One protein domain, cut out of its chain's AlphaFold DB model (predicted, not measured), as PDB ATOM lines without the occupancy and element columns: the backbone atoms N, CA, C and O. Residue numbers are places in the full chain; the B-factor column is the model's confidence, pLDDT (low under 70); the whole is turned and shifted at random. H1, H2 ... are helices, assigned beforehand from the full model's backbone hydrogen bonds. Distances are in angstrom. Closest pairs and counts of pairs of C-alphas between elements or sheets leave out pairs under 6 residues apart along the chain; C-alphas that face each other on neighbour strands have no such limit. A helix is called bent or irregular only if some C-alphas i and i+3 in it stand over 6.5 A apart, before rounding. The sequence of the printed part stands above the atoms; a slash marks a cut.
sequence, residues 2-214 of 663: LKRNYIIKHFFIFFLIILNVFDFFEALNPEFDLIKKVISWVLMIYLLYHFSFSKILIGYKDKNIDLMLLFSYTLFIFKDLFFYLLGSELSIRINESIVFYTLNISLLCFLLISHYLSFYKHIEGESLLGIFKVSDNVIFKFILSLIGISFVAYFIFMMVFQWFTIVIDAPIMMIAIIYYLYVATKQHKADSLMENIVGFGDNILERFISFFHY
ATOM      1  N   LEU A   2      10.580  51.799  13.892       48.94
ATOM      2  CA  LEU A   2      11.204  52.541  12.774       48.94
ATOM      3  C   LEU A   2      11.368  51.725  11.473       48.94
ATOM      4  O   LEU A   2      10.938  52.187  10.423       48.94
ATOM      5  N   LYS A   3      11.869  50.478  11.533       66.75
ATOM      6  CA  LYS A   3      12.001  49.602  10.345       66.75
ATOM      7  C   LYS A   3      10.676  49.339   9.604       66.75
ATOM      8  O   LYS A   3      10.684  49.242   8.384       66.75
ATOM      9  N   ARG A   4       9.538  49.253  10.309       71.19
ATOM     10  CA  ARG A   4       8.234  48.945   9.688       71.19
ATOM     11  C   ARG A   4       7.707  50.117   8.856       71.19
ATOM     12  O   ARG A   4       7.189  49.902   7.768       71.19
ATOM     13  N   ASN A   5       7.891  51.346   9.343       70.88
ATOM     14  CA  ASN A   5       7.466  52.554   8.630       70.88
ATOM     15  C   ASN A   5       8.269  52.759   7.338       70.88
ATOM     16  O   ASN A   5       7.708  53.190   6.333       70.88
ATOM     17  N   TYR A   6       9.553  52.387   7.340       73.19
ATOM     18  CA  TYR A   6      10.373  52.417   6.132       73.19
ATOM     19  C   TYR A   6       9.871  51.440   5.070       73.19
ATOM     20  O   TYR A   6       9.722  51.852   3.925       73.19
ATOM     21  N   ILE A   7       9.558  50.190   5.426       74.69
ATOM     22  CA  ILE A   7       9.099  49.183   4.452       74.69
ATOM     23  C   ILE A   7       7.822  49.643   3.740       74.69
ATOM     24  O   ILE A   7       7.750  49.589   2.516       74.69
ATOM     25  N   ILE A   8       6.846  50.162   4.490       75.06
ATOM     26  CA  ILE A   8       5.576  50.637   3.924       75.06
ATOM     27  C   ILE A   8       5.811  51.827   2.980       75.06
ATOM     28  O   ILE A   8       5.283  51.839   1.872       75.06
ATOM     29  N   LYS A   9       6.648  52.799   3.376       70.06
ATOM     30  CA  LYS A   9       6.978  53.961   2.532       70.06
ATOM     31  C   LYS A   9       7.649  53.538   1.220       70.06
ATOM     32  O   LYS A   9       7.252  54.008   0.160       70.06
ATOM     33  N   HIS A  10       8.634  52.640   1.284       73.62
ATOM     34  CA  HIS A  10       9.331  52.151   0.092       73.62
ATOM     35  C   HIS A  10       8.409  51.339  -0.817       73.62
ATOM     36  O   HIS A  10       8.494  51.490  -2.030       73.62
ATOM     37  N   PHE A  11       7.501  50.538  -0.250       79.88
ATOM     38  CA  PHE A  11       6.510  49.797  -1.029       79.88
ATOM     39  C   PHE A  11       5.600  50.734  -1.833       79.88
ATOM     40  O   PHE A  11       5.467  50.549  -3.037       79.88
ATOM     41  N   PHE A  12       5.031  51.770  -1.202       73.44
ATOM     42  CA  PHE A  12       4.179  52.731  -1.912       73.44
ATOM     43  C   PHE A  12       4.940  53.512  -2.984       73.44
ATOM     44  O   PHE A  12       4.413  53.687  -4.075       73.44
ATOM     45  N   ILE A  13       6.177  53.941  -2.709       73.38
ATOM     46  CA  ILE A  13       7.011  54.635  -3.702       73.38
ATOM     47  C   ILE A  13       7.335  53.708  -4.879       73.38
ATOM     48  O   ILE A  13       7.195  54.107  -6.028       73.38
ATOM     49  N   PHE A  14       7.736  52.463  -4.611       77.56
ATOM     50  CA  PHE A  14       8.035  51.482  -5.652       77.56
ATOM     51  C   PHE A  14       6.807  51.161  -6.509       77.56
ATOM     52  O   PHE A  14       6.890  51.138  -7.734       77.56
ATOM     53  N   PHE A  15       5.654  50.959  -5.871       82.25
ATOM     54  CA  PHE A  15       4.404  50.711  -6.573       82.25
ATOM     55  C   PHE A  15       3.984  51.920  -7.419       82.25
ATOM     56  O   PHE A  15       3.604  51.746  -8.573       82.25
ATOM     57  N   LEU A  16       4.143  53.139  -6.894       80.38
ATOM     58  CA  LEU A  16       3.901  54.373  -7.638       80.38
ATOM     59  C   LEU A  16       4.801  54.478  -8.877       80.38
ATOM     60  O   LEU A  16       4.314  54.793  -9.956       80.38
ATOM     61  N   ILE A  17       6.092  54.161  -8.743       80.12
ATOM     62  CA  ILE A  17       7.039  54.135  -9.867       80.12
ATOM     63  C   ILE A  17       6.552  53.186 -10.964       80.12
ATOM     64  O   ILE A  17       6.529  53.569 -12.130       80.12
ATOM     65  N   ILE A  18       6.133  51.970 -10.602       83.00
ATOM     66  CA  ILE A  18       5.613  50.992 -11.567       83.00
ATOM     67  C   ILE A  18       4.371  51.533 -12.278       83.00
ATOM     68  O   ILE A  18       4.304  51.480 -13.504       83.00
ATOM     69  N   LEU A  19       3.403  52.062 -11.522       85.44
ATOM     70  CA  LEU A  19       2.185  52.627 -12.100       85.44
ATOM     71  C   LEU A  19       2.522  53.775 -13.057       85.44
ATOM     72  O   LEU A  19       2.019  53.793 -14.168       85.44
ATOM     73  N   ASN A  20       3.436  54.667 -12.687       83.69
ATOM     74  CA  ASN A  20       3.859  55.785 -13.529       83.69
ATOM     75  C   ASN A  20       4.593  55.365 -14.809       83.69
ATOM     76  O   ASN A  20       4.438  56.014 -15.840       83.69
ATOM     77  N   VAL A  21       5.350  54.264 -14.780       82.19
ATOM     78  CA  VAL A  21       5.925  53.678 -16.000       82.19
ATOM     79  C   VAL A  21       4.812  53.164 -16.914       82.19
ATOM     80  O   VAL A  21       4.822  53.465 -18.103       82.19
ATOM     81  N   PHE A  22       3.838  52.420 -16.381       86.88
ATOM     82  CA  PHE A  22       2.708  51.945 -17.187       86.88
ATOM     83  C   PHE A  22       1.841  53.092 -17.714       86.88
ATOM     84  O   PHE A  22       1.393  53.027 -18.854       86.88
ATOM     85  N   ASP A  23       1.649  54.146 -16.922       83.62
ATOM     86  CA  ASP A  23       0.927  55.356 -17.318       83.62
ATOM     87  C   ASP A  23       1.603  56.068 -18.487       83.62
ATOM     88  O   ASP A  23       0.950  56.436 -19.457       83.62
ATOM     89  N   PHE A  24       2.931  56.209 -18.421       81.38
ATOM     90  CA  PHE A  24       3.724  56.847 -19.469       81.38
ATOM     91  C   PHE A  24       3.563  56.155 -20.829       81.38
ATOM     92  O   PHE A  24       3.610  56.811 -21.865       81.38
ATOM     93  N   PHE A  25       3.381  54.833 -20.822       81.94
ATOM     94  CA  PHE A  25       3.132  54.031 -22.019       81.94
ATOM     95  C   PHE A  25       1.639  53.858 -22.339       81.94
ATOM     96  O   PHE A  25       1.307  53.022 -23.176       81.94
ATOM     97  N   GLU A  26       0.748  54.596 -21.667       84.12
ATOM     98  CA  GLU A  26      -0.714  54.504 -21.819       84.12
ATOM     99  C   GLU A  26      -1.255  53.072 -21.620       84.12
ATOM    100  O   GLU A  26      -2.283  52.680 -22.167       84.12
ATOM    101  N   ALA A  27      -0.551  52.266 -20.820       88.19
ATOM    102  CA  ALA A  27      -0.866  50.861 -20.568       88.19
ATOM    103  C   ALA A  27      -1.716  50.650 -19.301       88.19
ATOM    104  O   ALA A  27      -2.137  49.526 -19.018       88.19
ATOM    105  N   LEU A  28      -1.951  51.705 -18.512       88.25
ATOM    106  CA  LEU A  28      -2.838  51.646 -17.353       88.25
ATOM    107  C   LEU A  28      -4.303  51.666 -17.786       88.25
ATOM    108  O   LEU A  28      -4.729  52.524 -18.553       88.25
ATOM    109  N   ASN A  29      -5.100  50.765 -17.215       89.25
ATOM    110  CA  ASN A  29      -6.549  50.892 -17.304       89.25
ATOM    111  C   ASN A  29      -7.046  52.064 -16.414       89.25
ATOM    112  O   ASN A  29      -6.336  52.491 -15.493       89.25
ATOM    113  N   PRO A  30      -8.276  52.567 -16.629       84.62
ATOM    114  CA  PRO A  30      -8.811  53.691 -15.855       84.62
ATOM    115  C   PRO A  30      -8.882  53.448 -14.335       84.62
ATOM    116  O   PRO A  30      -8.710  54.374 -13.546       84.62
ATOM    117  N   GLU A  31      -9.102  52.202 -13.901       85.94
ATOM    118  CA  GLU A  31      -9.172  51.844 -12.476       85.94
ATOM    119  C   GLU A  31      -7.810  51.969 -11.782       85.94
ATOM    120  O   GLU A  31      -7.705  52.542 -10.694       85.94
ATOM    121  N   PHE A  32      -6.747  51.465 -12.412       88.19
ATOM    122  CA  PHE A  32      -5.392  51.584 -11.892       88.19
ATOM    123  C   PHE A  32      -4.865  53.020 -12.004       88.19
ATOM    124  O   PHE A  32      -4.105  53.423 -11.123       88.19
ATOM    125  N   ASP A  33      -5.301  53.817 -12.989       83.44
ATOM    126  CA  ASP A  33      -5.022  55.265 -13.030       83.44
ATOM    127  C   ASP A  33      -5.652  55.996 -11.830       83.44
ATOM    128  O   ASP A  33      -4.995  56.798 -11.160       83.44
ATOM    129  N   LEU A  34      -6.894  55.653 -11.465       83.56
ATOM    130  CA  LEU A  34      -7.523  56.182 -10.252       83.56
ATOM    131  C   LEU A  34      -6.757  55.763  -8.986       83.56
ATOM    132  O   LEU A  34      -6.477  56.609  -8.132       83.56
ATOM    133  N   ILE A  35      -6.389  54.481  -8.856       86.31
ATOM    134  CA  ILE A  35      -5.609  53.983  -7.707       86.31
ATOM    135  C   ILE A  35      -4.268  54.717  -7.612       86.31
ATOM    136  O   ILE A  35      -3.897  55.165  -6.524       86.31
ATOM    137  N   LYS A  36      -3.567  54.880  -8.740       86.31
ATOM    138  CA  LYS A  36      -2.318  55.643  -8.841       86.31
ATOM    139  C   LYS A  36      -2.503  57.048  -8.287       86.31
ATOM    140  O   LYS A  36      -1.803  57.420  -7.350       86.31
ATOM    141  N   LYS A  37      -3.506  57.780  -8.778       82.56
ATOM    142  CA  LYS A  37      -3.810  59.150  -8.339       82.56
ATOM    143  C   LYS A  37      -4.099  59.221  -6.845       82.56
ATOM    144  O   LYS A  37      -3.506  60.046  -6.156       82.56
ATOM    145  N   VAL A  38      -4.927  58.325  -6.307       84.06
ATOM    146  CA  VAL A  38      -5.209  58.274  -4.861       84.06
ATOM    147  C   VAL A  38      -3.930  58.029  -4.052       84.06
ATOM    148  O   VAL A  38      -3.712  58.697  -3.040       84.06
ATOM    149  N   ILE A  39      -3.053  57.123  -4.496       84.00
ATOM    150  CA  ILE A  39      -1.763  56.871  -3.835       84.00
ATOM    151  C   ILE A  39      -0.864  58.110  -3.909       84.00
ATOM    152  O   ILE A  39      -0.336  58.522  -2.871       84.00
ATOM    153  N   SER A  40      -0.733  58.739  -5.082       82.19
ATOM    154  CA  SER A  40       0.018  59.990  -5.268       82.19
ATOM    155  C   SER A  40      -0.479  61.073  -4.314       82.19
ATOM    156  O   SER A  40       0.317  61.747  -3.661       82.19
ATOM    157  N   TRP A  41      -1.795  61.197  -4.151       83.88
ATOM    158  CA  TRP A  41      -2.415  62.191  -3.279       83.88
ATOM    159  C   TRP A  41      -2.164  61.918  -1.800       83.88
ATOM    160  O   TRP A  41      -1.818  62.835  -1.056       83.88
ATOM    161  N   VAL A  42      -2.292  60.664  -1.362       85.19
ATOM    162  CA  VAL A  42      -1.998  60.270   0.025       85.19
ATOM    163  C   VAL A  42      -0.524  60.510   0.349       85.19
ATOM    164  O   VAL A  42      -0.209  61.070   1.403       85.19
ATOM    165  N   LEU A  43       0.383  60.145  -0.564       80.69
ATOM    166  CA  LEU A  43       1.811  60.432  -0.426       80.69
ATOM    167  C   LEU A  43       2.076  61.941  -0.396       80.69
ATOM    168  O   LEU A  43       2.903  62.392   0.395       80.69
ATOM    169  N   MET A  44       1.340  62.727  -1.181       81.56
ATOM    170  CA  MET A  44       1.458  64.182  -1.197       81.56
ATOM    171  C   MET A  44       1.010  64.829   0.104       81.56
ATOM    172  O   MET A  44       1.757  65.605   0.690       81.56
ATOM    173  N   ILE A  45      -0.162  64.457   0.612       84.25
ATOM    174  CA  ILE A  45      -0.657  64.911   1.917       84.25
ATOM    175  C   ILE A  45       0.348  64.536   3.014       84.25
ATOM    176  O   ILE A  45       0.639  65.346   3.896       84.25
ATOM    177  N   TYR A  46       0.939  63.340   2.933       83.50
ATOM    178  CA  TYR A  46       1.986  62.906   3.853       83.50
ATOM    179  C   TYR A  46       3.267  63.753   3.754       83.50
ATOM    180  O   TYR A  46       3.835  64.109   4.786       83.50
ATOM    181  N   LEU A  47       3.733  64.099   2.551       78.81
ATOM    182  CA  LEU A  47       4.898  64.975   2.365       78.81
ATOM    183  C   LEU A  47       4.613  66.396   2.869       78.81
ATOM    184  O   LEU A  47       5.415  66.972   3.606       78.81
ATOM    185  N   LEU A  48       3.438  66.933   2.548       82.31
ATOM    186  CA  LEU A  48       3.006  68.271   2.950       82.31
ATOM    187  C   LEU A  48       2.766  68.389   4.462       82.31
ATOM    188  O   LEU A  48       2.979  69.455   5.032       82.31
ATOM    189  N   TYR A  49       2.428  67.294   5.146       84.62
ATOM    190  CA  TYR A  49       2.433  67.248   6.611       84.62
ATOM    191  C   TYR A  49       3.821  67.553   7.208       84.62
ATOM    192  O   TYR A  49       3.921  68.175   8.268       84.62
ATOM    193  N   HIS A  50       4.906  67.149   6.536       83.25
ATOM    194  CA  HIS A  50       6.274  67.427   6.997       83.25
ATOM    195  C   HIS A  50       6.767  68.831   6.634       83.25
ATOM    196  O   HIS A  50       7.657  69.343   7.314       83.25
ATOM    197  N   PHE A  51       6.151  69.476   5.640       81.88
ATOM    198  CA  PHE A  51       6.500  70.814   5.148       81.88
ATOM    199  C   PHE A  51       6.268  71.940   6.175       81.88
ATOM    200  O   PHE A  51       6.906  72.985   6.096       81.88
ATOM    201  N   SER A  52       5.411  71.715   7.179       90.25
ATOM    202  CA  SER A  52       5.088  72.662   8.259       90.25
ATOM    203  C   SER A  52       4.695  74.064   7.781       90.25
ATOM    204  O   SER A  52       5.455  75.026   7.905       90.25
ATOM    205  N   PHE A  53       3.465  74.200   7.279       92.56
ATOM    206  CA  PHE A  53       2.885  75.467   6.819       92.56
ATOM    207  C   PHE A  53       2.937  76.595   7.859       92.56
ATOM    208  O   PHE A  53       3.088  77.761   7.492       92.56
ATOM    209  N   SER A  54       2.857  76.281   9.151       95.38
ATOM    210  CA  SER A  54       3.003  77.269  10.215       95.38
ATOM    211  C   SER A  54       4.399  77.894  10.209       95.38
ATOM    212  O   SER A  54       4.522  79.089  10.440       95.38
ATOM    213  N   LYS A  55       5.455  77.139   9.874       93.81
ATOM    214  CA  LYS A  55       6.816  77.683   9.785       93.81
ATOM    215  C   LYS A  55       6.874  78.800   8.739       93.81
ATOM    216  O   LYS A  55       7.414  79.859   9.018       93.81
ATOM    217  N   ILE A  56       6.207  78.606   7.599       93.12
ATOM    218  CA  ILE A  56       6.078  79.630   6.551       93.12
ATOM    219  C   ILE A  56       5.265  80.824   7.056       93.12
ATOM    220  O   ILE A  56       5.673  81.967   6.873       93.12
ATOM    221  N   LEU A  57       4.102  80.580   7.666       95.38
ATOM    222  CA  LEU A  57       3.157  81.640   8.029       95.38
ATOM    223  C   LEU A  57       3.609  82.472   9.236       95.38
ATOM    224  O   LEU A  57       3.499  83.695   9.190       95.38
ATOM    225  N   ILE A  58       4.091  81.826  10.301       96.12
ATOM    226  CA  ILE A  58       4.368  82.442  11.611       96.12
ATOM    227  C   ILE A  58       5.816  82.292  12.101       96.12
ATOM    228  O   ILE A  58       6.143  82.880  13.129       96.12
ATOM    229  N   GLY A  59       6.676  81.559  11.382       94.31
ATOM    230  CA  GLY A  59       8.130  81.462  11.620       94.31
ATOM    231  C   GLY A  59       8.565  80.216  12.389       94.31
ATOM    232  O   GLY A  59       9.639  79.667  12.147       94.31
ATOM    233  N   TYR A  60       7.671  79.662  13.212       94.75
ATOM    234  CA  TYR A  60       7.907  78.440  13.981       94.75
ATOM    235  C   TYR A  60       6.899  77.334  13.660       94.75
ATOM    236  O   TYR A  60       5.800  77.546  13.137       94.75
ATOM    237  N   LYS A  61       7.294  76.103  13.989       95.06
ATOM    238  CA  LYS A  61       6.479  74.904  13.800       95.06
ATOM    239  C   LYS A  61       5.431  74.778  14.907       95.06
ATOM    240  O   LYS A  61       5.777  74.655  16.079       95.06
ATOM    241  N   ASP A  62       4.161  74.735  14.523       96.19
ATOM    242  CA  ASP A  62       3.016  74.479  15.386       96.19
ATOM    243  C   ASP A  62       2.201  73.338  14.781       96.19
ATOM    244  O   ASP A  62       1.505  73.484  13.775       96.19
ATOM    245  N   LYS A  63       2.291  72.177  15.431       95.56
ATOM    246  CA  LYS A  63       1.693  70.933  14.946       95.56
ATOM    247  C   LYS A  63       0.169  71.017  14.811       95.56
ATOM    248  O   LYS A  63      -0.386  70.366  13.932       95.56
ATOM    249  N   ASN A  64      -0.505  71.783  15.671       96.44
ATOM    250  CA  ASN A  64      -1.964  71.875  15.643       96.44
ATOM    251  C   ASN A  64      -2.420  72.718  14.453       96.44
ATOM    252  O   ASN A  64      -3.328  72.315  13.729       96.44
ATOM    253  N   ILE A  65      -1.747  73.847  14.217       96.19
ATOM    254  CA  ILE A  65      -2.013  74.696  13.050       96.19
ATOM    255  C   ILE A  65      -1.691  73.936  11.763       96.19
ATOM    256  O   ILE A  65      -2.518  73.925  10.856       96.19
ATOM    257  N   ASP A  66      -0.547  73.252  11.703       95.38
ATOM    258  CA  ASP A  66      -0.156  72.435  10.548       95.38
ATOM    259  C   ASP A  66      -1.205  71.360  10.225       95.38
ATOM    260  O   ASP A  66      -1.595  71.209   9.068       95.38
ATOM    261  N   LEU A  67      -1.705  70.642  11.240       95.56
ATOM    262  CA  LEU A  67      -2.742  69.621  11.068       95.56
ATOM    263  C   LEU A  67      -4.056  70.230  10.552       95.56
ATOM    264  O   LEU A  67      -4.662  69.687   9.629       95.56
ATOM    265  N   MET A  68      -4.494  71.353  11.130       96.50
ATOM    266  CA  MET A  68      -5.724  72.034  10.714       96.50
ATOM    267  C   MET A  68      -5.614  72.607   9.298       96.50
ATOM    268  O   MET A  68      -6.565  72.498   8.523       96.50
ATOM    269  N   LEU A  69      -4.463  73.187   8.945       95.38
ATOM    270  CA  LEU A  69      -4.188  73.674   7.594       95.38
ATOM    271  C   LEU A  69      -4.179  72.520   6.599       95.38
ATOM    272  O   LEU A  69      -4.881  72.598   5.599       95.38
ATOM    273  N   LEU A  70      -3.475  71.425   6.896       94.31
ATOM    274  CA  LEU A  70      -3.440  70.247   6.030       94.31
ATOM    275  C   LEU A  70      -4.837  69.654   5.816       94.31
ATOM    276  O   LEU A  70      -5.198  69.343   4.682       94.31
ATOM    277  N   PHE A  71      -5.630  69.523   6.883       95.31
ATOM    278  CA  PHE A  71      -7.017  69.067   6.791       95.31
ATOM    279  C   PHE A  71      -7.846  69.997   5.900       95.31
ATOM    280  O   PHE A  71      -8.500  69.539   4.964       95.31
ATOM    281  N   SER A  72      -7.760  71.307   6.139       95.19
ATOM    282  CA  SER A  72      -8.498  72.294   5.355       95.19
ATOM    283  C   SER A  72      -8.081  72.309   3.881       95.19
ATOM    284  O   SER A  72      -8.935  72.340   2.997       95.19
ATOM    285  N   TYR A  73      -6.781  72.235   3.596       93.69
ATOM    286  CA  TYR A  73      -6.235  72.181   2.241       93.69
ATOM    287  C   TYR A  73      -6.611  70.884   1.519       93.69
ATOM    288  O   TYR A  73      -6.938  70.905   0.333       93.69
ATOM    289  N   THR A  74      -6.655  69.762   2.238       91.06
ATOM    290  CA  THR A  74      -7.132  68.487   1.687       91.06
ATOM    291  C   THR A  74      -8.606  68.581   1.296       91.06
ATOM    292  O   THR A  74      -8.962  68.206   0.182       91.06
ATOM    293  N   LEU A  75      -9.459  69.143   2.163       92.25
ATOM    294  CA  LEU A  75     -10.871  69.389   1.840       92.25
ATOM    295  C   LEU A  75     -11.047  70.356   0.662       92.25
ATOM    296  O   LEU A  75     -11.967  70.184  -0.135       92.25
ATOM    297  N   PHE A  76     -10.157  71.347   0.537       88.62
ATOM    298  CA  PHE A  76     -10.159  72.307  -0.565       88.62
ATOM    299  C   PHE A  76      -9.918  71.632  -1.923       88.62
ATOM    300  O   PHE A  76     -10.641  71.908  -2.879       88.62
ATOM    301  N   ILE A  77      -8.935  70.728  -2.000       86.81
ATOM    302  CA  ILE A  77      -8.599  69.985  -3.228       86.81
ATOM    303  C   ILE A  77      -9.549  68.813  -3.480       86.81
ATOM    304  O   ILE A  77      -9.668  68.349  -4.609       86.81
ATOM    305  N   PHE A  78     -10.297  68.356  -2.476       85.69
ATOM    306  CA  PHE A  78     -11.232  67.242  -2.637       85.69
ATOM    307  C   PHE A  78     -12.251  67.471  -3.774       85.69
ATOM    308  O   PHE A  78     -12.675  66.516  -4.420       85.69
ATOM    309  N   LYS A  79     -12.564  68.736  -4.102       81.31
ATOM    310  CA  LYS A  79     -13.358  69.102  -5.290       81.31
ATOM    311  C   LYS A  79     -12.759  68.580  -6.602       81.31
ATOM    312  O   LYS A  79     -13.499  68.122  -7.463       81.31
ATOM    313  N   ASP A  80     -11.436  68.617  -6.741       76.75
ATOM    314  CA  ASP A  80     -10.738  68.202  -7.958       76.75
ATOM    315  C   ASP A  80     -10.808  66.676  -8.117       76.75
ATOM    316  O   ASP A  80     -10.908  66.180  -9.237       76.75
ATOM    317  N   LEU A  81     -10.874  65.930  -7.001       76.62
ATOM    318  CA  LEU A  81     -11.094  64.476  -7.023       76.62
ATOM    319  C   LEU A  81     -12.463  64.165  -7.587       76.62
ATOM    320  O   LEU A  81     -12.617  63.261  -8.398       76.62
ATOM    321  N   PHE A  82     -13.460  64.917  -7.129       75.38
ATOM    322  CA  PHE A  82     -14.830  64.726  -7.557       75.38
ATOM    323  C   PHE A  82     -15.004  65.056  -9.031       75.38
ATOM    324  O   PHE A  82     -15.617  64.264  -9.736       75.38
ATOM    325  N   PHE A  83     -14.421  66.154  -9.517       69.62
ATOM    326  CA  PHE A  83     -14.438  66.455 -10.950       69.62
ATOM    327  C   PHE A  83     -13.756  65.363 -11.777       69.62
ATOM    328  O   PHE A  83     -14.285  64.976 -12.816       69.62
ATOM    329  N   TYR A  84     -12.641  64.811 -11.294       72.00
ATOM    330  CA  TYR A  84     -11.990  63.682 -11.953       72.00
ATOM    331  C   TYR A  84     -12.869  62.414 -11.951       72.00
ATOM    332  O   TYR A  84     -13.035  61.781 -12.991       72.00
ATOM    333  N   LEU A  85     -13.492  62.073 -10.818       74.75
ATOM    334  CA  LEU A  85     -14.389  60.917 -10.694       74.75
ATOM    335  C   LEU A  85     -15.649  61.049 -11.562       74.75
ATOM    336  O   LEU A  85     -16.076  60.060 -12.152       74.75
ATOM    337  N   LEU A  86     -16.216  62.256 -11.677       69.81
ATOM    338  CA  LEU A  86     -17.365  62.540 -12.545       69.81
ATOM    339  C   LEU A  86     -17.043  62.333 -14.032       69.81
ATOM    340  O   LEU A  86     -17.931  61.957 -14.790       69.81
ATOM    341  N   GLY A  87     -15.792  62.569 -14.441       68.44
ATOM    342  CA  GLY A  87     -15.327  62.314 -15.806       68.44
ATOM    343  C   GLY A  87     -15.008  60.844 -16.100       68.44
ATOM    344  O   GLY A  87     -14.809  60.490 -17.259       68.44
ATOM    345  N   SER A  88     -14.948  59.987 -15.077       71.19
ATOM    346  CA  SER A  88     -14.686  58.555 -15.236       71.19
ATOM    347  C   SER A  88     -15.988  57.759 -15.393       71.19
ATOM    348  O   SER A  88     -17.014  58.108 -14.810       71.19
ATOM    349  N   GLU A  89     -15.951  56.636 -16.120       66.69
ATOM    350  CA  GLU A  89     -17.099  55.710 -16.242       66.69
ATOM    351  C   GLU A  89     -17.582  55.179 -14.879       66.69
ATOM    352  O   GLU A  89     -18.741  54.802 -14.712       66.69
ATOM    353  N   LEU A  90     -16.716  55.257 -13.866       65.75
ATOM    354  CA  LEU A  90     -16.961  54.977 -12.455       65.75
ATOM    355  C   LEU A  90     -17.799  56.058 -11.752       65.75
ATOM    356  O   LEU A  90     -17.658  56.243 -10.544       65.75
ATOM    357  N   SER A  91     -18.678  56.750 -12.485       58.88
ATOM    358  CA  SER A  91     -19.603  57.784 -12.005       58.88
ATOM    359  C   SER A  91     -20.604  57.230 -10.977       58.88
ATOM    360  O   SER A  91     -21.809  57.085 -11.186       58.88
ATOM    361  N   ILE A  92     -20.098  56.916  -9.789       59.81
ATOM    362  CA  ILE A  92     -20.885  56.774  -8.577       59.81
ATOM    363  C   ILE A  92     -21.712  58.060  -8.483       59.81
ATOM    364  O   ILE A  92     -21.184  59.145  -8.728       59.81
ATOM    365  N   ARG A  93     -23.008  57.944  -8.155       61.56
ATOM    366  CA  ARG A  93     -23.939  59.068  -7.929       61.56
ATOM    367  C   ARG A  93     -23.502  59.905  -6.723       61.56
ATOM    368  O   ARG A  93     -24.159  59.933  -5.683       61.56
ATOM    369  N   ILE A  94     -22.354  60.546  -6.834       66.56
ATOM    370  CA  ILE A  94     -21.833  61.465  -5.850       66.56
ATOM    371  C   ILE A  94     -22.637  62.743  -6.034       66.56
ATOM    372  O   ILE A  94     -22.660  63.348  -7.100       66.56
ATOM    373  N   ASN A  95     -23.346  63.116  -4.978       75.69
ATOM    374  CA  ASN A  95     -24.140  64.327  -4.948       75.69
ATOM    375  C   ASN A  95     -23.200  65.542  -5.043       75.69
ATOM    376  O   ASN A  95     -22.327  65.689  -4.186       75.69
ATOM    377  N   GLU A  96     -23.398  66.420  -6.034       76.75
ATOM    378  CA  GLU A  96     -22.673  67.698  -6.194       76.75
ATOM    379  C   GLU A  96     -22.628  68.499  -4.883       76.75
ATOM    380  O   GLU A  96     -21.636  69.160  -4.576       76.75
ATOM    381  N   SER A  97     -23.659  68.352  -4.043       82.81
ATOM    382  CA  SER A  97     -23.721  68.927  -2.693       82.81
ATOM    383  C   SER A  97     -22.491  68.603  -1.836       82.81
ATOM    384  O   SER A  97     -22.064  69.445  -1.051       82.81
ATOM    385  N   ILE A  98     -21.887  67.415  -1.979       84.50
ATOM    386  CA  ILE A  98     -20.697  67.021  -1.208       84.50
ATOM    387  C   ILE A  98     -19.518  67.937  -1.545       84.50
ATOM    388  O   ILE A  98     -18.841  68.391  -0.626       84.50
ATOM    389  N   VAL A  99     -19.320  68.271  -2.825       83.69
ATOM    390  CA  VAL A  99     -18.270  69.202  -3.277       83.69
ATOM    391  C   VAL A  99     -18.453  70.569  -2.618       83.69
ATOM    392  O   VAL A  99     -17.503  71.156  -2.093       83.69
ATOM    393  N   PHE A 100     -19.694  71.062  -2.595       84.00
ATOM    394  CA  PHE A 100     -20.018  72.327  -1.942       84.00
ATOM    395  C   PHE A 100     -19.789  72.265  -0.429       84.00
ATOM    396  O   PHE A 100     -19.237  73.210   0.138       84.00
ATOM    397  N   TYR A 101     -20.160  71.174   0.243       88.81
ATOM    398  CA  TYR A 101     -19.929  71.032   1.682       88.81
ATOM    399  C   TYR A 101     -18.441  70.957   2.027       88.81
ATOM    400  O   TYR A 101     -18.010  71.664   2.939       88.81
ATOM    401  N   THR A 102     -17.638  70.175   1.299       90.94
ATOM    402  CA  THR A 102     -16.192  70.098   1.565       90.94
ATOM    403  C   THR A 102     -15.513  71.445   1.352       90.94
ATOM    404  O   THR A 102     -14.694  71.850   2.181       90.94
ATOM    405  N   LEU A 103     -15.910  72.183   0.309       89.75
ATOM    406  CA  LEU A 103     -15.421  73.538   0.072       89.75
ATOM    407  C   LEU A 103     -15.812  74.478   1.220       89.75
ATOM    408  O   LEU A 103     -14.942  75.121   1.797       89.75
ATOM    409  N   ASN A 104     -17.087  74.527   1.619       90.06
ATOM    410  CA  ASN A 104     -17.534  75.398   2.713       90.06
ATOM    411  C   ASN A 104     -16.838  75.084   4.048       90.06
ATOM    412  O   ASN A 104     -16.444  76.009   4.759       90.06
ATOM    413  N   ILE A 105     -16.645  73.802   4.378       93.12
ATOM    414  CA  ILE A 105     -15.933  73.391   5.599       93.12
ATOM    415  C   ILE A 105     -14.472  73.851   5.543       93.12
ATOM    416  O   ILE A 105     -13.976  74.412   6.519       93.12
ATOM    417  N   SER A 106     -13.798  73.682   4.402       94.56
ATOM    418  CA  SER A 106     -12.433  74.179   4.199       94.56
ATOM    419  C   SER A 106     -12.335  75.699   4.412       94.56
ATOM    420  O   SER A 106     -11.510  76.193   5.186       94.56
ATOM    421  N   LEU A 107     -13.245  76.456   3.800       93.69
ATOM    422  CA  LEU A 107     -13.282  77.913   3.915       93.69
ATOM    423  C   LEU A 107     -13.575  78.376   5.351       93.69
ATOM    424  O   LEU A 107     -12.941  79.309   5.850       93.69
ATOM    425  N   LEU A 108     -14.476  77.686   6.055       94.56
ATOM    426  CA  LEU A 108     -14.723  77.924   7.475       94.56
ATOM    427  C   LEU A 108     -13.467  77.647   8.313       94.56
ATOM    428  O   LEU A 108     -13.112  78.454   9.174       94.56
ATOM    429  N   CYS A 109     -12.750  76.555   8.037       96.31
ATOM    430  CA  CYS A 109     -11.475  76.269   8.686       96.31
ATOM    431  C   CYS A 109     -10.446  77.381   8.434       96.31
ATOM    432  O   CYS A 109      -9.758  77.771   9.375       96.31
ATOM    433  N   PHE A 110     -10.360  77.956   7.228       96.50
ATOM    434  CA  PHE A 110      -9.470  79.101   6.975       96.50
ATOM    435  C   PHE A 110      -9.815  80.305   7.849       96.50
ATOM    436  O   PHE A 110      -8.908  80.906   8.430       96.50
ATOM    437  N   LEU A 111     -11.100  80.635   7.995       96.62
ATOM    438  CA  LEU A 111     -11.542  81.729   8.863       96.62
ATOM    439  C   LEU A 111     -11.187  81.457  10.331       96.62
ATOM    440  O   LEU A 111     -10.628  82.331  10.996       96.62
ATOM    441  N   LEU A 112     -11.443  80.242  10.823       97.56
ATOM    442  CA  LEU A 112     -11.138  79.855  12.204       97.56
ATOM    443  C   LEU A 112      -9.632  79.856  12.491       97.56
ATOM    444  O   LEU A 112      -9.213  80.360  13.530       97.56
ATOM    445  N   ILE A 113      -8.809  79.350  11.568       97.75
ATOM    446  CA  ILE A 113      -7.348  79.370  11.720       97.75
ATOM    447  C   ILE A 113      -6.842  80.816  11.665       97.75
ATOM    448  O   ILE A 113      -6.033  81.200  12.501       97.75
ATOM    449  N   SER A 114      -7.356  81.646  10.752       97.56
ATOM    450  CA  SER A 114      -6.990  83.071  10.666       97.56
ATOM    451  C   SER A 114      -7.319  83.822  11.953       97.56
ATOM    452  O   SER A 114      -6.504  84.600  12.445       97.56
ATOM    453  N   HIS A 115      -8.494  83.551  12.528       97.50
ATOM    454  CA  HIS A 115      -8.909  84.075  13.826       97.50
ATOM    455  C   HIS A 115      -7.982  83.584  14.943       97.50
ATOM    456  O   HIS A 115      -7.492  84.368  15.755       97.50
ATOM    457  N   TYR A 116      -7.669  82.290  14.963       97.81
ATOM    458  CA  TYR A 116      -6.778  81.728  15.968       97.81
ATOM    459  C   TYR A 116      -5.368  82.343  15.906       97.81
ATOM    460  O   TYR A 116      -4.817  82.745  16.935       97.81
ATOM    461  N   LEU A 117      -4.813  82.495  14.700       96.56
ATOM    462  CA  LEU A 117      -3.533  83.165  14.473       96.56
ATOM    463  C   LEU A 117      -3.565  84.625  14.935       96.56
ATOM    464  O   LEU A 117      -2.603  85.098  15.547       96.56
ATOM    465  N   SER A 118      -4.662  85.345  14.677       96.31
ATOM    466  CA  SER A 118      -4.743  86.762  15.017       96.31
ATOM    467  C   SER A 118      -4.791  87.017  16.516       96.31
ATOM    468  O   SER A 118      -4.060  87.884  16.997       96.31
ATOM    469  N   PHE A 119      -5.578  86.239  17.257       96.25
ATOM    470  CA  PHE A 119      -5.784  86.454  18.692       96.25
ATOM    471  C   PHE A 119      -4.745  85.766  19.582       96.25
ATOM    472  O   PHE A 119      -4.352  86.338  20.594       96.25
ATOM    473  N   TYR A 120      -4.285  84.562  19.225       96.62
ATOM    474  CA  TYR A 120      -3.577  83.698  20.182       96.62
ATOM    475  C   TYR A 120      -2.121  83.411  19.837       96.62
ATOM    476  O   TYR A 120      -1.395  82.881  20.680       96.62
ATOM    477  N   LYS A 121      -1.672  83.715  18.615       95.88
ATOM    478  CA  LYS A 121      -0.310  83.382  18.184       95.88
ATOM    479  C   LYS A 121       0.562  84.609  18.036       95.88
ATOM    480  O   LYS A 121       0.179  85.605  17.425       95.88
ATOM    481  N   HIS A 122       1.770  84.503  18.576       94.94
ATOM    482  CA  HIS A 122       2.861  85.398  18.235       94.94
ATOM    483  C   HIS A 122       3.317  85.093  16.802       94.94
ATOM    484  O   HIS A 122       3.389  83.922  16.428       94.94
ATOM    485  N   ILE A 123       3.586  86.133  16.013       95.25
ATOM    486  CA  ILE A 123       4.108  86.025  14.647       95.25
ATOM    487  C   ILE A 123       5.568  86.459  14.703       95.25
ATOM    488  O   ILE A 123       5.854  87.596  15.074       95.25
ATOM    489  N   GLU A 124       6.491  85.565  14.362       95.00
ATOM    490  CA  GLU A 124       7.909  85.913  14.314       95.00
ATOM    491  C   GLU A 124       8.208  86.812  13.114       95.00
ATOM    492  O   GLU A 124       7.577  86.701  12.061       95.00
ATOM    493  N   GLY A 125       9.204  87.689  13.256       91.62
ATOM    494  CA  GLY A 125       9.633  88.571  12.169       91.62
ATOM    495  C   GLY A 125      10.139  87.811  10.938       91.62
ATOM    496  O   GLY A 125       9.983  88.301   9.822       91.62
ATOM    497  N   GLU A 126      10.691  86.610  11.135       94.00
ATOM    498  CA  GLU A 126      11.208  85.725  10.084       94.00
ATOM    499  C   GLU A 126      10.124  84.776   9.552       94.00
ATOM    500  O   GLU A 126      10.246  83.555   9.595       94.00
ATOM    501  N   SER A 127       9.018  85.344   9.080       94.31
ATOM    502  CA  SER A 127       7.882  84.590   8.548       94.31
ATOM    503  C   SER A 127       7.144  85.378   7.476       94.31
ATOM    504  O   SER A 127       7.292  86.601   7.389       94.31
ATOM    505  N   LEU A 128       6.296  84.708   6.694       94.19
ATOM    506  CA  LEU A 128       5.516  85.363   5.646       94.19
ATOM    507  C   LEU A 128       4.663  86.496   6.222       94.19
ATOM    508  O   LEU A 128       4.655  87.594   5.671       94.19
ATOM    509  N   LEU A 129       3.977  86.258   7.346       94.69
ATOM    510  CA  LEU A 129       3.190  87.299   8.004       94.69
ATOM    511  C   LEU A 129       4.099  88.338   8.685       94.69
ATOM    512  O   LEU A 129       3.811  89.533   8.626       94.69
ATOM    513  N   GLY A 130       5.229  87.918   9.259       93.56
ATOM    514  CA  GLY A 130       6.217  88.800   9.890       93.56
ATOM    515  C   GLY A 130       6.797  89.858   8.948       93.56
ATOM    516  O   GLY A 130       6.949  91.020   9.339       93.56
ATOM    517  N   ILE A 131       7.027  89.505   7.677       92.31
ATOM    518  CA  ILE A 131       7.536  90.422   6.640       92.31
ATOM    519  C   ILE A 131       6.640  91.655   6.469       92.31
ATOM    520  O   ILE A 131       7.144  92.758   6.220       92.31
ATOM    521  N   PHE A 132       5.325  91.494   6.620       87.56
ATOM    522  CA  PHE A 132       4.360  92.581   6.453       87.56
ATOM    523  C   PHE A 132       4.255  93.499   7.675       87.56
ATOM    524  O   PHE A 132       3.447  94.427   7.647       87.56
ATOM    525  N   LYS A 133       5.081  93.286   8.715       84.19
ATOM    526  CA  LYS A 133       5.045  94.036   9.982       84.19
ATOM    527  C   LYS A 133       3.617  94.148  10.504       84.19
ATOM    528  O   LYS A 133       3.091  95.247  10.673       84.19
ATOM    529  N   VAL A 134       2.989  92.987  10.675       74.62
ATOM    530  CA  VAL A 134       1.631  92.865  11.205       74.62
ATOM    531  C   VAL A 134       1.497  93.767  12.430       74.62
ATOM    532  O   VAL A 134       2.226  93.604  13.404       74.62
ATOM    533  N   SER A 135       0.604  94.750  12.343       78.88
ATOM    534  CA  SER A 135       0.326  95.647  13.458       78.88
ATOM    535  C   SER A 135      -0.333  94.883  14.605       78.88
ATOM    536  O   SER A 135      -0.975  93.853  14.392       78.88
ATOM    537  N   ASP A 136      -0.267  95.439  15.815       84.81
ATOM    538  CA  ASP A 136      -0.992  94.899  16.974       84.81
ATOM    539  C   ASP A 136      -2.527  94.970  16.803       84.81
ATOM    540  O   ASP A 136      -3.284  94.447  17.620       84.81
ATOM    541  N   ASN A 137      -3.017  95.594  15.723       92.69
ATOM    542  CA  ASN A 137      -4.433  95.608  15.391       92.69
ATOM    543  C   ASN A 137      -4.892  94.213  14.942       92.69
ATOM    544  O   ASN A 137      -4.562  93.730  13.855       92.69
ATOM    545  N   VAL A 138      -5.737  93.602  15.769       94.06
ATOM    546  CA  VAL A 138      -6.227  92.236  15.571       94.06
ATOM    547  C   VAL A 138      -6.996  92.057  14.257       94.06
ATOM    548  O   VAL A 138      -6.861  91.015  13.623       94.06
ATOM    549  N   ILE A 139      -7.748  93.066  13.801       93.31
ATOM    550  CA  ILE A 139      -8.503  92.998  12.538       93.31
ATOM    551  C   ILE A 139      -7.536  92.948  11.356       93.31
ATOM    552  O   ILE A 139      -7.678  92.110  10.466       93.31
ATOM    553  N   PHE A 140      -6.521  93.812  11.356       91.81
ATOM    554  CA  PHE A 140      -5.515  93.821  10.298       91.81
ATOM    555  C   PHE A 140      -4.731  92.505  10.268       91.81
ATOM    556  O   PHE A 140      -4.546  91.909   9.207       91.81
ATOM    557  N   LYS A 141      -4.349  91.999  11.445       94.00
ATOM    558  CA  LYS A 141      -3.699  90.697  11.598       94.00
ATOM    559  C   LYS A 141      -4.575  89.537  11.123       94.00
ATOM    560  O   LYS A 141      -4.057  88.630  10.476       94.00
ATOM    561  N   PHE A 142      -5.878  89.564  11.398       95.94
ATOM    562  CA  PHE A 142      -6.840  88.583  10.893       95.94
ATOM    563  C   PHE A 142      -6.894  88.589   9.362       95.94
ATOM    564  O   PHE A 142      -6.730  87.538   8.746       95.94
ATOM    565  N   ILE A 143      -7.045  89.769   8.748       93.81
ATOM    566  CA  ILE A 143      -7.094  89.917   7.285       93.81
ATOM    567  C   ILE A 143      -5.790  89.423   6.649       93.81
ATOM    568  O   ILE A 143      -5.831  88.640   5.702       93.81
ATOM    569  N   LEU A 144      -4.630  89.821   7.184       94.25
ATOM    570  CA  LEU A 144      -3.337  89.349   6.685       94.25
ATOM    571  C   LEU A 144      -3.162  87.839   6.857       94.25
ATOM    572  O   LEU A 144      -2.663  87.188   5.944       94.25
ATOM    573  N   SER A 145      -3.598  87.274   7.985       96.12
ATOM    574  CA  SER A 145      -3.556  85.825   8.219       96.12
ATOM    575  C   SER A 145      -4.425  85.081   7.209       96.12
ATOM    576  O   SER A 145      -3.981  84.086   6.642       96.12
ATOM    577  N   LEU A 146      -5.619  85.601   6.915       96.31
ATOM    578  CA  LEU A 146      -6.527  85.026   5.927       96.31
ATOM    579  C   LEU A 146      -5.949  85.074   4.511       96.31
ATOM    580  O   LEU A 146      -5.982  84.068   3.800       96.31
ATOM    581  N   ILE A 147      -5.382  86.217   4.114       94.50
ATOM    582  CA  ILE A 147      -4.698  86.376   2.824       94.50
ATOM    583  C   ILE A 147      -3.492  85.434   2.749       94.50
ATOM    584  O   ILE A 147      -3.323  84.754   1.741       94.50
ATOM    585  N   GLY A 148      -2.687  85.344   3.811       95.12
ATOM    586  CA  GLY A 148      -1.519  84.464   3.884       95.12
ATOM    587  C   GLY A 148      -1.885  82.984   3.780       95.12
ATOM    588  O   GLY A 148      -1.308  82.270   2.964       95.12
ATOM    589  N   ILE A 149      -2.885  82.523   4.537       96.25
ATOM    590  CA  ILE A 149      -3.388  81.141   4.464       96.25
ATOM    591  C   ILE A 149      -3.937  80.838   3.072       96.25
ATOM    592  O   ILE A 149      -3.645  79.771   2.534       96.25
ATOM    593  N   SER A 150      -4.686  81.772   2.482       94.94
ATOM    594  CA  SER A 150      -5.241  81.629   1.132       94.94
ATOM    595  C   SER A 150      -4.141  81.606   0.066       94.94
ATOM    596  O   SER A 150      -4.213  80.811  -0.866       94.94
ATOM    597  N   PHE A 151      -3.091  82.418   0.221       94.00
ATOM    598  CA  PHE A 151      -1.911  82.413  -0.647       94.00
ATOM    599  C   PHE A 151      -1.181  81.070  -0.582       94.00
ATOM    600  O   PHE A 151      -0.881  80.487  -1.622       94.00
ATOM    601  N   VAL A 152      -0.940  80.548   0.624       92.75
ATOM    602  CA  VAL A 152      -0.313  79.233   0.807       92.75
ATOM    603  C   VAL A 152      -1.202  78.128   0.233       92.75
ATOM    604  O   VAL A 152      -0.685  77.266  -0.468       92.75
ATOM    605  N   ALA A 153      -2.520  78.175   0.443       90.62
ATOM    606  CA  ALA A 153      -3.462  77.206  -0.124       90.62
ATOM    607  C   ALA A 153      -3.420  77.194  -1.660       90.62
ATOM    608  O   ALA A 153      -3.320  76.143  -2.288       90.62
ATOM    609  N   TYR A 154      -3.494  78.377  -2.268       86.75
ATOM    610  CA  TYR A 154      -3.650  78.513  -3.708       86.75
ATOM    611  C   TYR A 154      -2.325  78.351  -4.463       86.75
ATOM    612  O   TYR A 154      -2.255  77.620  -5.443       86.75
ATOM    613  N   PHE A 155      -1.249  79.010  -4.034       84.88
ATOM    614  CA  PHE A 155      -0.001  78.995  -4.800       84.88
ATOM    615  C   PHE A 155       0.984  77.939  -4.355       84.88
ATOM    616  O   PHE A 155       1.719  77.432  -5.189       84.88
ATOM    617  N   ILE A 156       1.042  77.623  -3.063       82.75
ATOM    618  CA  ILE A 156       2.004  76.631  -2.588       82.75
ATOM    619  C   ILE A 156       1.348  75.262  -2.625       82.75
ATOM    620  O   ILE A 156       1.791  74.400  -3.365       82.75
ATOM    621  N   PHE A 157       0.259  75.068  -1.887       83.75
ATOM    622  CA  PHE A 157      -0.388  73.771  -1.779       83.75
ATOM    623  C   PHE A 157      -0.957  73.312  -3.121       83.75
ATOM    624  O   PHE A 157      -0.565  72.254  -3.594       83.75
ATOM    625  N   MET A 158      -1.815  74.106  -3.772       82.56
ATOM    626  CA  MET A 158      -2.444  73.681  -5.024       82.56
ATOM    627  C   MET A 158      -1.444  73.572  -6.181       82.56
ATOM    628  O   MET A 158      -1.513  72.578  -6.890       82.56
ATOM    629  N   MET A 159      -0.473  74.487  -6.348       79.62
ATOM    630  CA  MET A 159       0.531  74.299  -7.412       79.62
ATOM    631  C   MET A 159       1.498  73.158  -7.120       79.62
ATOM    632  O   MET A 159       1.824  72.434  -8.047       79.62
ATOM    633  N   VAL A 160       1.949  72.952  -5.876       77.62
ATOM    634  CA  VAL A 160       2.781  71.780  -5.549       77.62
ATOM    635  C   VAL A 160       1.976  70.506  -5.778       77.62
ATOM    636  O   VAL A 160       2.462  69.579  -6.409       77.62
ATOM    637  N   PHE A 161       0.719  70.466  -5.345       79.12
ATOM    638  CA  PHE A 161      -0.153  69.320  -5.554       79.12
ATOM    639  C   PHE A 161      -0.402  69.034  -7.041       79.12
ATOM    640  O   PHE A 161      -0.222  67.901  -7.481       79.12
ATOM    641  N   GLN A 162      -0.760  70.048  -7.830       69.88
ATOM    642  CA  GLN A 162      -0.903  69.945  -9.286       69.88
ATOM    643  C   GLN A 162       0.416  69.539  -9.945       69.88
ATOM    644  O   GLN A 162       0.426  68.652 -10.788       69.88
ATOM    645  N   TRP A 163       1.542  70.113  -9.518       69.94
ATOM    646  CA  TRP A 163       2.868  69.746 -10.002       69.94
ATOM    647  C   TRP A 163       3.134  68.262  -9.761       69.94
ATOM    648  O   TRP A 163       3.472  67.524 -10.679       69.94
ATOM    649  N   PHE A 164       2.898  67.772  -8.551       68.50
ATOM    650  CA  PHE A 164       3.155  66.371  -8.275       68.50
ATOM    651  C   PHE A 164       2.190  65.410  -8.977       68.50
ATOM    652  O   PHE A 164       2.602  64.319  -9.358       68.50
ATOM    653  N   THR A 165       0.934  65.806  -9.166       69.75
ATOM    654  CA  THR A 165      -0.101  64.934  -9.743       69.75
ATOM    655  C   THR A 165      -0.138  64.960 -11.269       69.75
ATOM    656  O   THR A 165      -0.511  63.963 -11.874       69.75
ATOM    657  N   ILE A 166       0.256  66.072 -11.897       62.38
ATOM    658  CA  ILE A 166       0.230  66.254 -13.359       62.38
ATOM    659  C   ILE A 166       1.639  66.123 -13.956       62.38
ATOM    660  O   ILE A 166       1.809  65.570 -15.036       62.38
ATOM    661  N   VAL A 167       2.661  66.639 -13.268       58.03
ATOM    662  CA  VAL A 167       4.009  66.858 -13.831       58.03
ATOM    663  C   VAL A 167       4.993  65.795 -13.361       58.03
ATOM    664  O   VAL A 167       5.841  65.351 -14.137       58.03
ATOM    665  N   ILE A 168       4.898  65.385 -12.093       59.31
ATOM    666  CA  ILE A 168       5.858  64.446 -11.502       59.31
ATOM    667  C   ILE A 168       5.530  62.994 -11.795       59.31
ATOM    668  O   ILE A 168       6.478  62.213 -11.872       59.31
ATOM    669  N   ASP A 169       4.253  62.650 -11.985       65.50
ATOM    670  CA  ASP A 169       3.817  61.252 -11.993       65.50
ATOM    671  C   ASP A 169       4.583  60.431 -13.048       65.50
ATOM    672  O   ASP A 169       5.520  59.714 -12.703       65.50
ATOM    673  N   ALA A 170       4.312  60.587 -14.339       64.94
ATOM    674  CA  ALA A 170       4.987  59.785 -15.362       64.94
ATOM    675  C   ALA A 170       6.299  60.411 -15.898       64.94
ATOM    676  O   ALA A 170       7.354  59.770 -15.815       64.94
ATOM    677  N   PRO A 171       6.327  61.657 -16.418       65.38
ATOM    678  CA  PRO A 171       7.478  62.143 -17.189       65.38
ATOM    679  C   PRO A 171       8.743  62.404 -16.363       65.38
ATOM    680  O   PRO A 171       9.836  61.988 -16.754       65.38
ATOM    681  N   ILE A 172       8.629  63.073 -15.211       66.00
ATOM    682  CA  ILE A 172       9.793  63.338 -14.348       66.00
ATOM    683  C   ILE A 172      10.313  62.039 -13.746       66.00
ATOM    684  O   ILE A 172      11.528  61.862 -13.661       66.00
ATOM    685  N   MET A 173       9.421  61.115 -13.379       68.69
ATOM    686  CA  MET A 173       9.820  59.793 -12.910       68.69
ATOM    687  C   MET A 173      10.605  59.040 -13.984       68.69
ATOM    688  O   MET A 173      11.678  58.514 -13.694       68.69
ATOM    689  N   MET A 174      10.156  59.077 -15.240       68.81
ATOM    690  CA  MET A 174      10.890  58.489 -16.363       68.81
ATOM    691  C   MET A 174      12.255  59.150 -16.583       68.81
ATOM    692  O   MET A 174      13.251  58.445 -16.741       68.81
ATOM    693  N   ILE A 175      12.345  60.482 -16.524       70.12
ATOM    694  CA  ILE A 175      13.629  61.198 -16.603       70.12
ATOM    695  C   ILE A 175      14.553  60.778 -15.451       70.12
ATOM    696  O   ILE A 175      15.735  60.514 -15.679       70.12
ATOM    697  N   ALA A 176      14.029  60.678 -14.228       69.00
ATOM    698  CA  ALA A 176      14.786  60.265 -13.052       69.00
ATOM    699  C   ALA A 176      15.272  58.813 -13.165       69.00
ATOM    700  O   ALA A 176      16.429  58.542 -12.846       69.00
ATOM    701  N   ILE A 177      14.441  57.897 -13.675       71.31
ATOM    702  CA  ILE A 177      14.806  56.495 -13.930       71.31
ATOM    703  C   ILE A 177      15.889  56.411 -15.007       71.31
ATOM    704  O   ILE A 177      16.904  55.751 -14.794       71.31
ATOM    705  N   ILE A 178      15.725  57.097 -16.143       73.81
ATOM    706  CA  ILE A 178      16.718  57.107 -17.231       73.81
ATOM    707  C   ILE A 178      18.048  57.674 -16.728       73.81
ATOM    708  O   ILE A 178      19.106  57.088 -16.965       73.81
ATOM    709  N   TYR A 179      18.000  58.788 -15.995       73.25
ATOM    710  CA  TYR A 179      19.181  59.386 -15.385       73.25
ATOM    711  C   TYR A 179      19.840  58.434 -14.380       73.25
ATOM    712  O   TYR A 179      21.057  58.244 -14.419       73.25
ATOM    713  N   TYR A 180      19.047  57.784 -13.524       73.06
ATOM    714  CA  TYR A 180      19.529  56.789 -12.574       73.06
ATOM    715  C   TYR A 180      20.211  55.616 -13.282       73.06
ATOM    716  O   TYR A 180      21.331  55.273 -12.917       73.06
ATOM    717  N   LEU A 181      19.604  55.048 -14.327       74.00
ATOM    718  CA  LEU A 181      20.195  53.965 -15.119       74.00
ATOM    719  C   LEU A 181      21.504  54.410 -15.791       74.00
ATOM    720  O   LEU A 181      22.502  53.686 -15.744       74.00
ATOM    721  N   TYR A 182      21.546  55.622 -16.353       76.38
ATOM    722  CA  TYR A 182      22.759  56.194 -16.948       76.38
ATOM    723  C   TYR A 182      23.893  56.371 -15.923       76.38
ATOM    724  O   TYR A 182      25.052  56.065 -16.210       76.38
ATOM    725  N   VAL A 183      23.592  56.841 -14.711       73.06
ATOM    726  CA  VAL A 183      24.614  57.020 -13.669       73.06
ATOM    727  C   VAL A 183      25.006  55.688 -13.028       73.06
ATOM    728  O   VAL A 183      26.196  55.454 -12.818       73.06
ATOM    729  N   ALA A 184      24.054  54.794 -12.757       72.06
ATOM    730  CA  ALA A 184      24.311  53.474 -12.182       72.06
ATOM    731  C   ALA A 184      25.240  52.643 -13.079       72.06
ATOM    732  O   ALA A 184      26.182  52.024 -12.581       72.06
ATOM    733  N   THR A 185      25.036  52.711 -14.398       74.88
ATOM    734  CA  THR A 185      25.911  52.064 -15.387       74.88
ATOM    735  C   THR A 185      27.299  52.705 -15.472       74.88
ATOM    736  O   THR A 185      28.263  51.997 -15.746       74.88
ATOM    737  N   LYS A 186      27.443  54.011 -15.198       74.31
ATOM    738  CA  LYS A 186      28.742  54.709 -15.252       74.31
ATOM    739  C   LYS A 186      29.543  54.737 -13.950       74.31
ATOM    740  O   LYS A 186      30.763  54.846 -14.018       74.31
ATOM    741  N   GLN A 187      28.899  54.736 -12.784       73.38
ATOM    742  CA  GLN A 187      29.557  55.049 -11.506       73.38
ATOM    743  C   GLN A 187      29.536  53.903 -10.484       73.38
ATOM    744  O   GLN A 187      30.176  54.041  -9.443       73.38
ATOM    745  N   HIS A 188      28.824  52.796 -10.742       69.50
ATOM    746  CA  HIS A 188      28.690  51.632  -9.842       69.50
ATOM    747  C   HIS A 188      28.321  51.965  -8.371       69.50
ATOM    748  O   HIS A 188      28.541  51.153  -7.478       69.50
ATOM    749  N   LYS A 189      27.750  53.148  -8.094       64.06
ATOM    750  CA  LYS A 189      27.386  53.630  -6.745       64.06
ATOM    751  C   LYS A 189      25.919  54.060  -6.676       64.06
ATOM    752  O   LYS A 189      25.602  55.228  -6.453       64.06
ATOM    753  N   ALA A 190      25.030  53.096  -6.886       61.69
ATOM    754  CA  ALA A 190      23.584  53.299  -6.932       61.69
ATOM    755  C   ALA A 190      22.989  53.881  -5.632       61.69
ATOM    756  O   ALA A 190      22.111  54.741  -5.704       61.69
ATOM    757  N   ASP A 191      23.500  53.475  -4.464       67.75
ATOM    758  CA  ASP A 191      22.943  53.865  -3.157       67.75
ATOM    759  C   ASP A 191      23.041  55.378  -2.906       67.75
ATOM    760  O   ASP A 191      22.081  56.010  -2.469       67.75
ATOM    761  N   SER A 192      24.160  55.990  -3.308       69.44
ATOM    762  CA  SER A 192      24.376  57.437  -3.163       69.44
ATOM    763  C   SER A 192      23.408  58.283  -3.996       69.44
ATOM    764  O   SER A 192      23.138  59.431  -3.661       69.44
ATOM    765  N   LEU A 193      22.860  57.736  -5.085       64.00
ATOM    766  CA  LEU A 193      22.020  58.494  -6.005       64.00
ATOM    767  C   LEU A 193      20.603  58.673  -5.463       64.00
ATOM    768  O   LEU A 193      20.064  59.774  -5.547       64.00
ATOM    769  N   MET A 194      20.020  57.627  -4.871       62.84
ATOM    770  CA  MET A 194      18.702  57.734  -4.239       62.84
ATOM    771  C   MET A 194      18.757  58.680  -3.034       62.84
ATOM    772  O   MET A 194      17.887  59.538  -2.894       62.84
ATOM    773  N   GLU A 195      19.813  58.590  -2.219       69.50
ATOM    774  CA  GLU A 195      20.060  59.547  -1.132       69.50
ATOM    775  C   GLU A 195      20.220  60.978  -1.661       69.50
ATOM    776  O   GLU A 195      19.638  61.903  -1.099       69.50
ATOM    777  N   ASN A 196      20.919  61.168  -2.785       68.44
ATOM    778  CA  ASN A 196      21.055  62.478  -3.421       68.44
ATOM    779  C   ASN A 196      19.727  63.009  -3.985       68.44
ATOM    780  O   ASN A 196      19.483  64.204  -3.862       68.44
ATOM    781  N   ILE A 197      18.861  62.173  -4.575       62.38
ATOM    782  CA  ILE A 197      17.535  62.601  -5.070       62.38
ATOM    783  C   ILE A 197      16.632  62.997  -3.901       62.38
ATOM    784  O   ILE A 197      16.014  64.062  -3.936       62.38
ATOM    785  N   VAL A 198      16.568  62.160  -2.859       64.81
ATOM    786  CA  VAL A 198      15.762  62.441  -1.661       64.81
ATOM    787  C   VAL A 198      16.273  63.710  -0.977       64.81
ATOM    788  O   VAL A 198      15.496  64.633  -0.741       64.81
ATOM    789  N   GLY A 199      17.586  63.811  -0.761       67.38
ATOM    790  CA  GLY A 199      18.211  64.998  -0.183       67.38
ATOM    791  C   GLY A 199      18.054  66.244  -1.057       67.38
ATOM    792  O   GLY A 199      17.922  67.346  -0.535       67.38
ATOM    793  N   PHE A 200      18.026  66.108  -2.383       67.06
ATOM    794  CA  PHE A 200      17.778  67.224  -3.298       67.06
ATOM    795  C   PHE A 200      16.361  67.783  -3.149       67.06
ATOM    796  O   PHE A 200      16.209  69.002  -3.079       67.06
ATOM    797  N   GLY A 201      15.350  66.914  -3.051       66.56
ATOM    798  CA  GLY A 201      13.962  67.320  -2.820       66.56
ATOM    799  C   GLY A 201      13.799  68.096  -1.513       66.56
ATOM    800  O   GLY A 201      13.280  69.214  -1.527       66.56
ATOM    801  N   ASP A 202      14.324  67.550  -0.413       67.94
ATOM    802  CA  ASP A 202      14.266  68.189   0.906       67.94
ATOM    803  C   ASP A 202      15.010  69.537   0.907       67.94
ATOM    804  O   ASP A 202      14.462  70.557   1.328       67.94
ATOM    805  N   ASN A 203      16.217  69.588   0.329       76.88
ATOM    806  CA  ASN A 203      17.012  70.815   0.244       76.88
ATOM    807  C   ASN A 203      16.342  71.902  -0.610       76.88
ATOM    808  O   ASN A 203      16.409  73.084  -0.264       76.88
ATOM    809  N   ILE A 204      15.712  71.538  -1.734       76.12
ATOM    810  CA  ILE A 204      14.959  72.498  -2.553       76.12
ATOM    811  C   ILE A 204      13.786  73.048  -1.762       76.12
ATOM    812  O   ILE A 204      13.562  74.257  -1.777       76.12
ATOM    813  N   LEU A 205      13.050  72.174  -1.085       76.00
ATOM    814  CA  LEU A 205      11.835  72.526  -0.373       76.00
ATOM    815  C   LEU A 205      12.127  73.448   0.818       76.00
ATOM    816  O   LEU A 205      11.498  74.497   0.957       76.00
ATOM    817  N   GLU A 206      13.126  73.110   1.635       83.69
ATOM    818  CA  GLU A 206      13.572  73.953   2.749       83.69
ATOM    819  C   GLU A 206      14.094  75.307   2.264       83.69
ATOM    820  O   GLU A 206      13.754  76.355   2.824       83.69
ATOM    821  N   ARG A 207      14.878  75.305   1.182       86.94
ATOM    822  CA  ARG A 207      15.378  76.543   0.583       86.94
ATOM    823  C   ARG A 207      14.236  77.384   0.011       86.94
ATOM    824  O   ARG A 207      14.230  78.595   0.214       86.94
ATOM    825  N   PHE A 208      13.253  76.761  -0.629       86.19
ATOM    826  CA  PHE A 208      12.054  77.427  -1.129       86.19
ATOM    827  C   PHE A 208      11.258  78.088   0.005       86.19
ATOM    828  O   PHE A 208      10.928  79.269  -0.099       86.19
ATOM    829  N   ILE A 209      11.036  77.380   1.119       86.50
ATOM    830  CA  ILE A 209      10.403  77.933   2.331       86.50
ATOM    831  C   ILE A 209      11.166  79.154   2.842       86.50
ATOM    832  O   ILE A 209      10.561  80.190   3.123       86.50
ATOM    833  N   SER A 210      12.497  79.053   2.918       91.56
ATOM    834  CA  SER A 210      13.336  80.124   3.463       91.56
ATOM    835  C   SER A 210      13.177  81.452   2.716       91.56
ATOM    836  O   SER A 210      13.351  82.519   3.309       91.56
ATOM    837  N   PHE A 211      12.766  81.426   1.439       92.75
ATOM    838  CA  PHE A 211      12.517  82.654   0.687       92.75
ATOM    839  C   PHE A 211      11.365  83.481   1.251       92.75
ATOM    840  O   PHE A 211      11.420  84.708   1.169       92.75
ATOM    841  N   PHE A 212      10.374  82.844   1.873       92.94
ATOM    842  CA  PHE A 212       9.215  83.511   2.466       92.94
ATOM    843  C   PHE A 212       9.457  83.995   3.901       92.94
ATOM    844  O   PHE A 212       8.566  84.609   4.476       92.94
ATOM    845  N   HIS A 213      10.638  83.755   4.480       93.69
ATOM    846  CA  HIS A 213      10.962  84.206   5.837       93.69
ATOM    847  C   HIS A 213      11.538  85.623   5.865       93.69
ATOM    848  O   HIS A 213      11.351  86.349   6.839       93.69
ATOM    849  N   TYR A 214      12.205  86.057   4.790       94.00
ATOM    850  CA  TYR A 214      12.843  87.370   4.740       94.00
ATOM    851  C   TYR A 214      12.282  88.247   3.628       94.00
ATOM    852  O   TYR A 214      12.150  87.840   2.474       94.00
TER     853      TYR A 214
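This is residues 2 to 214 of the 663 residues of an uncharacterized protein of archaeon D22 (UniProt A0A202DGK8). H2, H4a and H5 lie roughly side by side, neighbours running opposite ways, and the long arm H7a crosses one side of this layer; short H3 and H6 sit beside H7a. Beyond the bend of H7, H7b leads away and H8 folds back in a V, while H1 crosses H2 and its residues 2 to 8 stick out. The 213 printed residues hold eight named helices, H1 to H8 in chain order, and no named strand: all helix. The whole is only just compact, close to loose, with a radius of gyration of the C-alphas of 19.8 A and spans of 60 by 49 by 29 A.

Start with H1, residues 2 to 24, which touches residues 32 to 40 alone of H2, residues 30 to 51, at a steep tilt of 45 degrees; the closest C-alphas, Leu 19 and Lys 36, are 6.3 A apart. H4, residues 63 to 86, was assigned as one helix by its hydrogen bonds but is bent, with C-alphas 76 and 79 6.5 A apart; its arms are H4a, residues 63 to 76, and H4b, residues 79 to 86. With residues 45 to 49 alone H2 touches H4a, opposite ways at a shallow tilt of 28 degrees, closest at the C-alphas of Tyr 49 and Leu 70, 6.6 A. H5, residues 96 to 120, forms a helical hairpin with H4b, closest at the C-alphas of Lys 79 and Val 99, 5.3 A. H7, residues 138 to 187, likewise assigned as one helix by its hydrogen bonds, is bent, with C-alphas 167 and 170 7.3 A apart; H7a, residues 138 to 167, and H7b, residues 170 to 187, stand at 65 degrees. H7a touches H5 at the C-alphas of Phe 142 and Ser 118, 5.0 A. H3, residues 53 to 58, touches H6, residues 128 to 131, at the C-alphas of Leu 57 and Leu 128, 5.0 A. H8, residues 190 to 211, touches H7b at the C-alphas of Ala 190 and Ala 184, 5.3 A, and is apart from H7a. Every O i to N i+4 pair is within hydrogen-bond range in H1, H3, H4a, H4b, H5 and H7b, against 17 of 18 in H2, 23 of 26 in H7a and 17 of 18 in H8; H6 is too short for such a pair.

Find C-alpha 2 at (11.204, 52.541, 12.774); from there H1 runs 33.4 A. H5 covers 36.3 A and H7a 40.2 A. H8 ends at C-alpha 211, (12.517, 82.654, 0.687).

The C-alphas of Asn 137 and Thr 185, the two farthest apart, are 61.4 A apart. The printed part has no cut and no long link. Look for pLDDT under 70 at 40 residues, among them 162 to 174 and 188 to 202.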